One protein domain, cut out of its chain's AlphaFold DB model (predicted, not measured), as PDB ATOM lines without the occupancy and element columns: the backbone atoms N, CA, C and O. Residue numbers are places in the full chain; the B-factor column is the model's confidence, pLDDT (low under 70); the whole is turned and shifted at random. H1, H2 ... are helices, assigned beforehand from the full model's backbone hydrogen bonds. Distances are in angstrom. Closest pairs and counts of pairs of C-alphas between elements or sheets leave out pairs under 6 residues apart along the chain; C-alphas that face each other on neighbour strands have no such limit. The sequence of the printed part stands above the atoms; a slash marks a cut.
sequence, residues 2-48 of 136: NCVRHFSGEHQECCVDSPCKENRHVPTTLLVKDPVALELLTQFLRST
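This is residues 2 to 48 of the 136 residues of the protein "uncharacterized protein LOC115314619" of Ixodes scapularis (UniProt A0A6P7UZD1). Two helices, H2 and the shorter H1, stand side by side and run opposite ways, and the long link between them swings out as a wide loop on the side of H1 away from H2. The printed part has 47 residues with two named helices, H1 then H2, and no named strand; the class is all helix, with 20 residues, under half, in named elements. It is only just loose, close to compact, with a radius of gyration of the C-alphas of 11.5 A, and spans 31 by 18 by 15 A.

H2, residues 35 to 47, measures 18.5 A from C-alpha 35 at (190.655, 211.343, 390.001) to C-alpha 47 at (206.098, 213.042, 399.986). H1, residues 2 to 8, measures 10.2 A and begins with C-alpha 2 at (195.507, 224.596, 396.723).

H2 touches H1 with residues 38 to 42 alone; their closest C-alphas, of Thr 42 and Val 4, are 6.7 A apart. They form a helical hairpin at a shallow tilt of 27 degrees, opposite ways. In H1 and H2 every O i to N i+4 pair is within hydrogen-bond range.

The C-alphas farthest apart, of Arg 24 and Ser 47, are 33.9 A apart. The link of 26 residues, 9 to 34, is long. The printed part has no cut. Mean pLDDT of the printed part is 81.0, with residues 2 and 23 under 70.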
ATOM      1  N   ASN A   2     196.260 223.871 397.757       62.00
ATOM      2  CA  ASN A   2     195.507 224.596 396.723       62.00
ATOM      3  C   ASN A   2     196.029 224.371 395.293       62.00
ATOM      4  O   ASN A   2     195.276 224.560 394.347       62.00
ATOM      5  N   CYS A   3     197.285 223.947 395.120       73.62
ATOM      6  CA  CYS A   3     197.839 223.648 393.801       73.62
ATOM      7  C   CYS A   3     197.159 222.447 393.122       73.62
ATOM      8  O   CYS A   3     196.928 222.517 391.925       73.62
ATOM      9  N   VAL A   4     196.772 221.394 393.854       82.06
ATOM     10  CA  VAL A   4     196.106 220.219 393.253       82.06
ATOM     11  C   VAL A   4     194.752 220.613 392.664       82.06
ATOM     12  O   VAL A   4     194.485 220.330 391.501       82.06
ATOM     13  N   ARG A   5     193.939 221.349 393.434       81.12
ATOM     14  CA  ARG A   5     192.656 221.899 392.961       81.12
ATOM     15  C   ARG A   5     192.843 222.890 391.816       81.12
ATOM     16  O   ARG A   5     192.091 222.889 390.853       81.12
ATOM     17  N   HIS A   6     193.901 223.695 391.871       82.69
ATOM     18  CA  HIS A   6     194.243 224.576 390.762       82.69
ATOM     19  C   HIS A   6     194.527 223.787 389.469       82.69
ATOM     20  O   HIS A   6     194.030 224.171 388.415       82.69
ATOM     21  N   PHE A   7     195.254 222.665 389.541       83.50
ATOM     22  CA  PHE A   7     195.529 221.810 388.380       83.50
ATOM     23  C   PHE A   7     194.304 221.040 387.866       83.50
ATOM     24  O   PHE A   7     194.279 220.688 386.687       83.50
ATOM     25  N   SER A   8     193.275 220.814 388.694       84.00
ATOM     26  CA  SER A   8     191.989 220.262 388.238       84.00
ATOM     27  C   SER A   8     191.057 221.306 387.608       84.00
ATOM     28  O   SER A   8     190.019 220.947 387.053       84.00
ATOM     29  N   GLY A   9     191.432 222.592 387.639       80.31
ATOM     30  CA  GLY A   9     190.618 223.711 387.149       80.31
ATOM     31  C   GLY A   9     189.681 224.307 388.206       80.31
ATOM     32  O   GLY A   9     188.892 225.203 387.909       80.31
ATOM     33  N   GLU A  10     189.763 223.850 389.457       83.69
ATOM     34  CA  GLU A  10     189.007 224.406 390.574       83.69
ATOM     35  C   GLU A  10     189.750 225.595 391.195       83.69
ATOM     36  O   GLU A  10     190.668 225.461 392.007       83.69
ATOM     37  N   HIS A  11     189.315 226.805 390.845       82.88
ATOM     38  CA  HIS A  11     189.975 228.037 391.282       82.88
ATOM     39  C   HIS A  11     189.323 228.720 392.493       82.88
ATOM     40  O   HIS A  11     189.717 229.830 392.842       82.88
ATOM     41  N   GLN A  12     188.368 228.089 393.188       78.12
ATOM     42  CA  GLN A  12     187.647 228.718 394.313       78.12
ATOM     43  C   GLN A  12     188.594 229.230 395.414       78.12
ATOM     44  O   GLN A  12     188.470 230.372 395.866       78.12
ATOM     45  N   GLU A  13     189.596 228.422 395.766       73.75
ATOM     46  CA  GLU A  13     190.601 228.714 396.799       73.75
ATOM     47  C   GLU A  13     191.822 229.497 396.284       73.75
ATOM     48  O   GLU A  13     192.781 229.721 397.031       73.75
ATOM     49  N   CYS A  14     191.830 229.899 395.010       76.94
ATOM     50  CA  CYS A  14     192.864 230.791 394.487       76.94
ATOM     51  C   CYS A  14     192.670 232.214 395.034       76.94
ATOM     52  O   CYS A  14     191.577 232.590 395.474       76.94
ATOM     53  N   CYS A  15     193.734 233.023 395.009       73.38
ATOM     54  CA  CYS A  15     193.655 234.423 395.431       73.38
ATOM     55  C   CYS A  15     192.552 235.154 394.646       73.38
ATOM     56  O   CYS A  15     192.327 234.843 393.478       73.38
ATOM     57  N   VAL A  16     191.845 236.100 395.269       75.69
ATOM     58  CA  VAL A  16     190.780 236.863 394.588       75.69
ATOM     59  C   VAL A  16     191.339 237.593 393.368       75.69
ATOM     60  O   VAL A  16     190.739 237.528 392.303       75.69
ATOM     61  N   ASP A  17     192.543 238.142 393.506       75.94
ATOM     62  CA  ASP A  17     193.234 238.900 392.459       75.94
ATOM     63  C   ASP A  17     194.041 238.006 391.503       75.94
ATOM     64  O   ASP A  17     194.867 238.490 390.732       75.94
ATOM     65  N   SER A  18     193.889 236.678 391.591       76.12
ATOM     66  CA  SER A  18     194.631 235.784 390.703       76.12
ATOM     67  C   SER A  18     194.031 235.789 389.294       76.12
ATOM     68  O   SER A  18     192.813 235.652 389.154       76.12
ATOM     69  N   PRO A  19     194.866 235.854 388.239       78.06
ATOM     70  CA  PRO A  19     194.386 235.896 386.860       78.06
ATOM     71  C   PRO A  19     193.592 234.640 386.489       78.06
ATOM     72  O   PRO A  19     192.699 234.708 385.660       78.06
ATOM     73  N   CYS A  20     193.830 233.500 387.148       77.88
ATOM     74  CA  CYS A  20     193.067 232.272 386.918       77.88
ATOM     75  C   CYS A  20     191.591 232.333 387.342       77.88
ATOM     76  O   CYS A  20     190.825 231.453 386.958       77.88
ATOM     77  N   LYS A  21     191.170 233.351 388.108       77.44
ATOM     78  CA  LYS A  21     189.749 233.624 388.375       77.44
ATOM     79  C   LYS A  21     189.094 234.509 387.314       77.44
ATOM     80  O   LYS A  21     187.873 234.651 387.327       77.44
ATOM     81  N   GLU A  22     189.864 235.107 386.409       78.25
ATOM     82  CA  GLU A  22     189.304 235.923 385.338       78.25
ATOM     83  C   GLU A  22     188.620 235.037 384.291       78.25
ATOM     84  O   GLU A  22     189.168 234.027 383.847       78.25
ATOM     85  N   ASN A  23     187.441 235.461 383.825       66.00
ATOM     86  CA  ASN A  23     186.568 234.710 382.906       66.00
ATOM     87  C   ASN A  23     187.192 234.356 381.535       66.00
ATOM     88  O   ASN A  23     186.521 233.757 380.698       66.00
ATOM     89  N   ARG A  24     188.439 234.754 381.259       72.69
ATOM     90  CA  ARG A  24     189.144 234.519 379.986       72.69
ATOM     91  C   ARG A  24     190.539 233.923 380.160       72.69
ATOM     92  O   ARG A  24     191.290 233.856 379.190       72.69
ATOM     93  N   HIS A  25     190.905 233.509 381.369       76.12
ATOM     94  CA  HIS A  25     192.203 232.895 381.582       76.12
ATOM     95  C   HIS A  25     192.242 231.500 380.962       76.12
ATOM     96  O   HIS A  25     191.504 230.603 381.367       76.12
ATOM     97  N   VAL A  26     193.112 231.325 379.971       74.81
ATOM     98  CA  VAL A  26     193.399 230.019 379.380       74.81
ATOM     99  C   VAL A  26     194.594 229.431 380.130       74.81
ATOM    100  O   VAL A  26     195.666 230.040 380.103       74.81
ATOM    101  N   PRO A  27     194.441 228.277 380.800       76.75
ATOM    102  CA  PRO A  27     195.553 227.621 381.468       76.75
ATOM    103  C   PRO A  27     196.652 227.278 380.463       76.75
ATOM    104  O   PRO A  27     196.383 226.702 379.409       76.75
ATOM    105  N   THR A  28     197.902 227.582 380.804       75.25
ATOM    106  CA  THR A  28     199.059 227.194 379.981       75.25
ATOM    107  C   THR A  28     199.300 225.682 380.013       75.25
ATOM    108  O   THR A  28     199.907 225.126 379.102       75.25
ATOM    109  N   THR A  29     198.842 225.006 381.070       74.69
ATOM    110  CA  THR A  29     199.029 223.568 381.295       74.69
ATOM    111  C   THR A  29     197.726 222.795 381.123       74.69
ATOM    112  O   THR A  29     196.642 223.304 381.408       74.69
ATOM    113  N   LEU A  30     197.835 221.532 380.703       81.62
ATOM    114  CA  LEU A  30     196.694 220.621 380.629       81.62
ATOM    115  C   LEU A  30     196.081 220.408 382.020       81.62
ATOM    116  O   LEU A  30     196.797 220.179 382.995       81.62
ATOM    117  N   LEU A  31     194.751 220.474 382.089       85.12
ATOM    118  CA  LEU A  31     194.001 220.237 383.319       85.12
ATOM    119  C   LEU A  31     193.957 218.742 383.641       85.12
ATOM    120  O   LEU A  31     193.611 217.921 382.787       85.12
ATOM    121  N   VAL A  32     194.249 218.399 384.891       86.50
ATOM    122  CA  VAL A  32     194.190 217.023 385.390       86.50
ATOM    123  C   VAL A  32     192.755 216.721 385.813       86.50
ATOM    124  O   VAL A  32     192.286 217.218 386.833       86.50
ATOM    125  N   LYS A  33     192.040 215.927 385.010       85.69
ATOM    126  CA  LYS A  33     190.633 215.558 385.273       85.69
ATOM    127  C   LYS A  33     190.457 214.166 385.876       85.69
ATOM    128  O   LYS A  33     189.403 213.885 386.435       85.69
ATOM    129  N   ASP A  34     191.455 213.298 385.727       90.75
ATOM    130  CA  ASP A  34     191.401 211.932 386.244       90.75
ATOM    131  C   ASP A  34     191.549 211.938 387.780       90.75
ATOM    132  O   ASP A  34     192.560 212.446 388.281       90.75
ATOM    133  N   PRO A  35     190.577 211.396 388.542       88.94
ATOM    134  CA  PRO A  35     190.655 211.343 390.001       88.94
ATOM    135  C   PRO A  35     191.888 210.584 390.503       88.94
ATOM    136  O   PRO A  35     192.492 211.006 391.488       88.94
ATOM    137  N   VAL A  36     192.320 209.525 389.808       92.06
ATOM    138  CA  VAL A  36     193.494 208.737 390.220       92.06
ATOM    139  C   VAL A  36     194.767 209.572 390.097       92.06
ATOM    140  O   VAL A  36     195.613 209.583 390.992       92.06
ATOM    141  N   ALA A  37     194.889 210.343 389.016       88.44
ATOM    142  CA  ALA A  37     196.014 211.251 388.822       88.44
ATOM    143  C   ALA A  37     196.065 212.356 389.895       88.44
ATOM    144  O   ALA A  37     197.153 212.728 390.341       88.44
ATOM    145  N   LEU A  38     194.911 212.859 390.350       88.62
ATOM    146  CA  LEU A  38     194.842 213.839 391.441       88.62
ATOM    147  C   LEU A  38     195.281 213.243 392.784       88.62
ATOM    148  O   LEU A  38     195.991 213.909 393.546       88.62
ATOM    149  N   GLU A  39     194.905 211.996 393.071       89.62
ATOM    150  CA  GLU A  39     195.363 211.289 394.270       89.62
ATOM    151  C   GLU A  39     196.876 211.063 394.248       89.62
ATOM    152  O   GLU A  39     197.560 211.417 395.212       89.62
ATOM    153  N   LEU A  40     197.419 210.578 393.127       90.44
ATOM    154  CA  LEU A  40     198.861 210.383 392.953       90.44
ATOM    155  C   LEU A  40     199.638 211.694 393.097       90.44
ATOM    156  O   LEU A  40     200.660 211.737 393.783       90.44
ATOM    157  N   LEU A  41     199.135 212.786 392.514       87.62
ATOM    158  CA  LEU A  41     199.734 214.112 392.666       87.62
ATOM    159  C   LEU A  41     199.706 214.576 394.127       87.62
ATOM    160  O   LEU A  41     200.690 215.119 394.631       87.62
ATOM    161  N   THR A  42     198.596 214.344 394.828       86.44
ATOM    162  CA  THR A  42     198.458 214.688 396.248       86.44
ATOM    163  C   THR A  42     199.446 213.900 397.103       86.44
ATOM    164  O   THR A  42     200.112 214.476 397.967       86.44
ATOM    165  N   GLN A  43     199.578 212.598 396.848       88.25
ATOM    166  CA  GLN A  43     200.521 211.728 397.542       88.25
ATOM    167  C   GLN A  43     201.971 212.137 397.263       88.25
ATOM    168  O   GLN A  43     202.770 212.248 398.194       88.25
ATOM    169  N   PHE A  44     202.299 212.439 396.005       88.25
ATOM    170  CA  PHE A  44     203.616 212.930 395.619       88.25
ATOM    171  C   PHE A  44     203.959 214.239 396.336       88.25
ATOM    172  O   PHE A  44     205.016 214.334 396.957       88.25
ATOM    173  N   LEU A  45     203.054 215.220 396.338       84.25
ATOM    174  CA  LEU A  45     203.271 216.489 397.033       84.25
ATOM    175  C   LEU A  45     203.471 216.286 398.537       84.25
ATOM    176  O   LEU A  45     204.399 216.863 399.096       84.25
ATOM    177  N   ARG A  46     202.678 215.422 399.184       82.56
ATOM    178  CA  ARG A  46     202.882 215.058 400.598       82.56
ATOM    179  C   ARG A  46     204.229 214.379 400.856       82.56
ATOM    180  O   ARG A  46     204.777 214.505 401.941       82.56
ATOM    181  N   SER A  47     204.784 213.681 399.866       84.38
ATOM    182  CA  SER A  47     206.098 213.042 399.986       84.38
ATOM    183  C   SER A  47     207.280 214.019 399.884       84.38
ATOM    184  O   SER A  47     208.410 213.638 400.212       84.38
ATOM    185  N   THR A  48     207.046 215.262 399.445       82.12
ATOM    186  CA  THR A  48     208.093 216.289 399.334       82.12
ATOM    187  C   THR A  48     208.525 216.818 400.702       82.12
ATOM    188  O   THR A  48     207.781 216.748 401.680       82.12
TER     189      THR A  48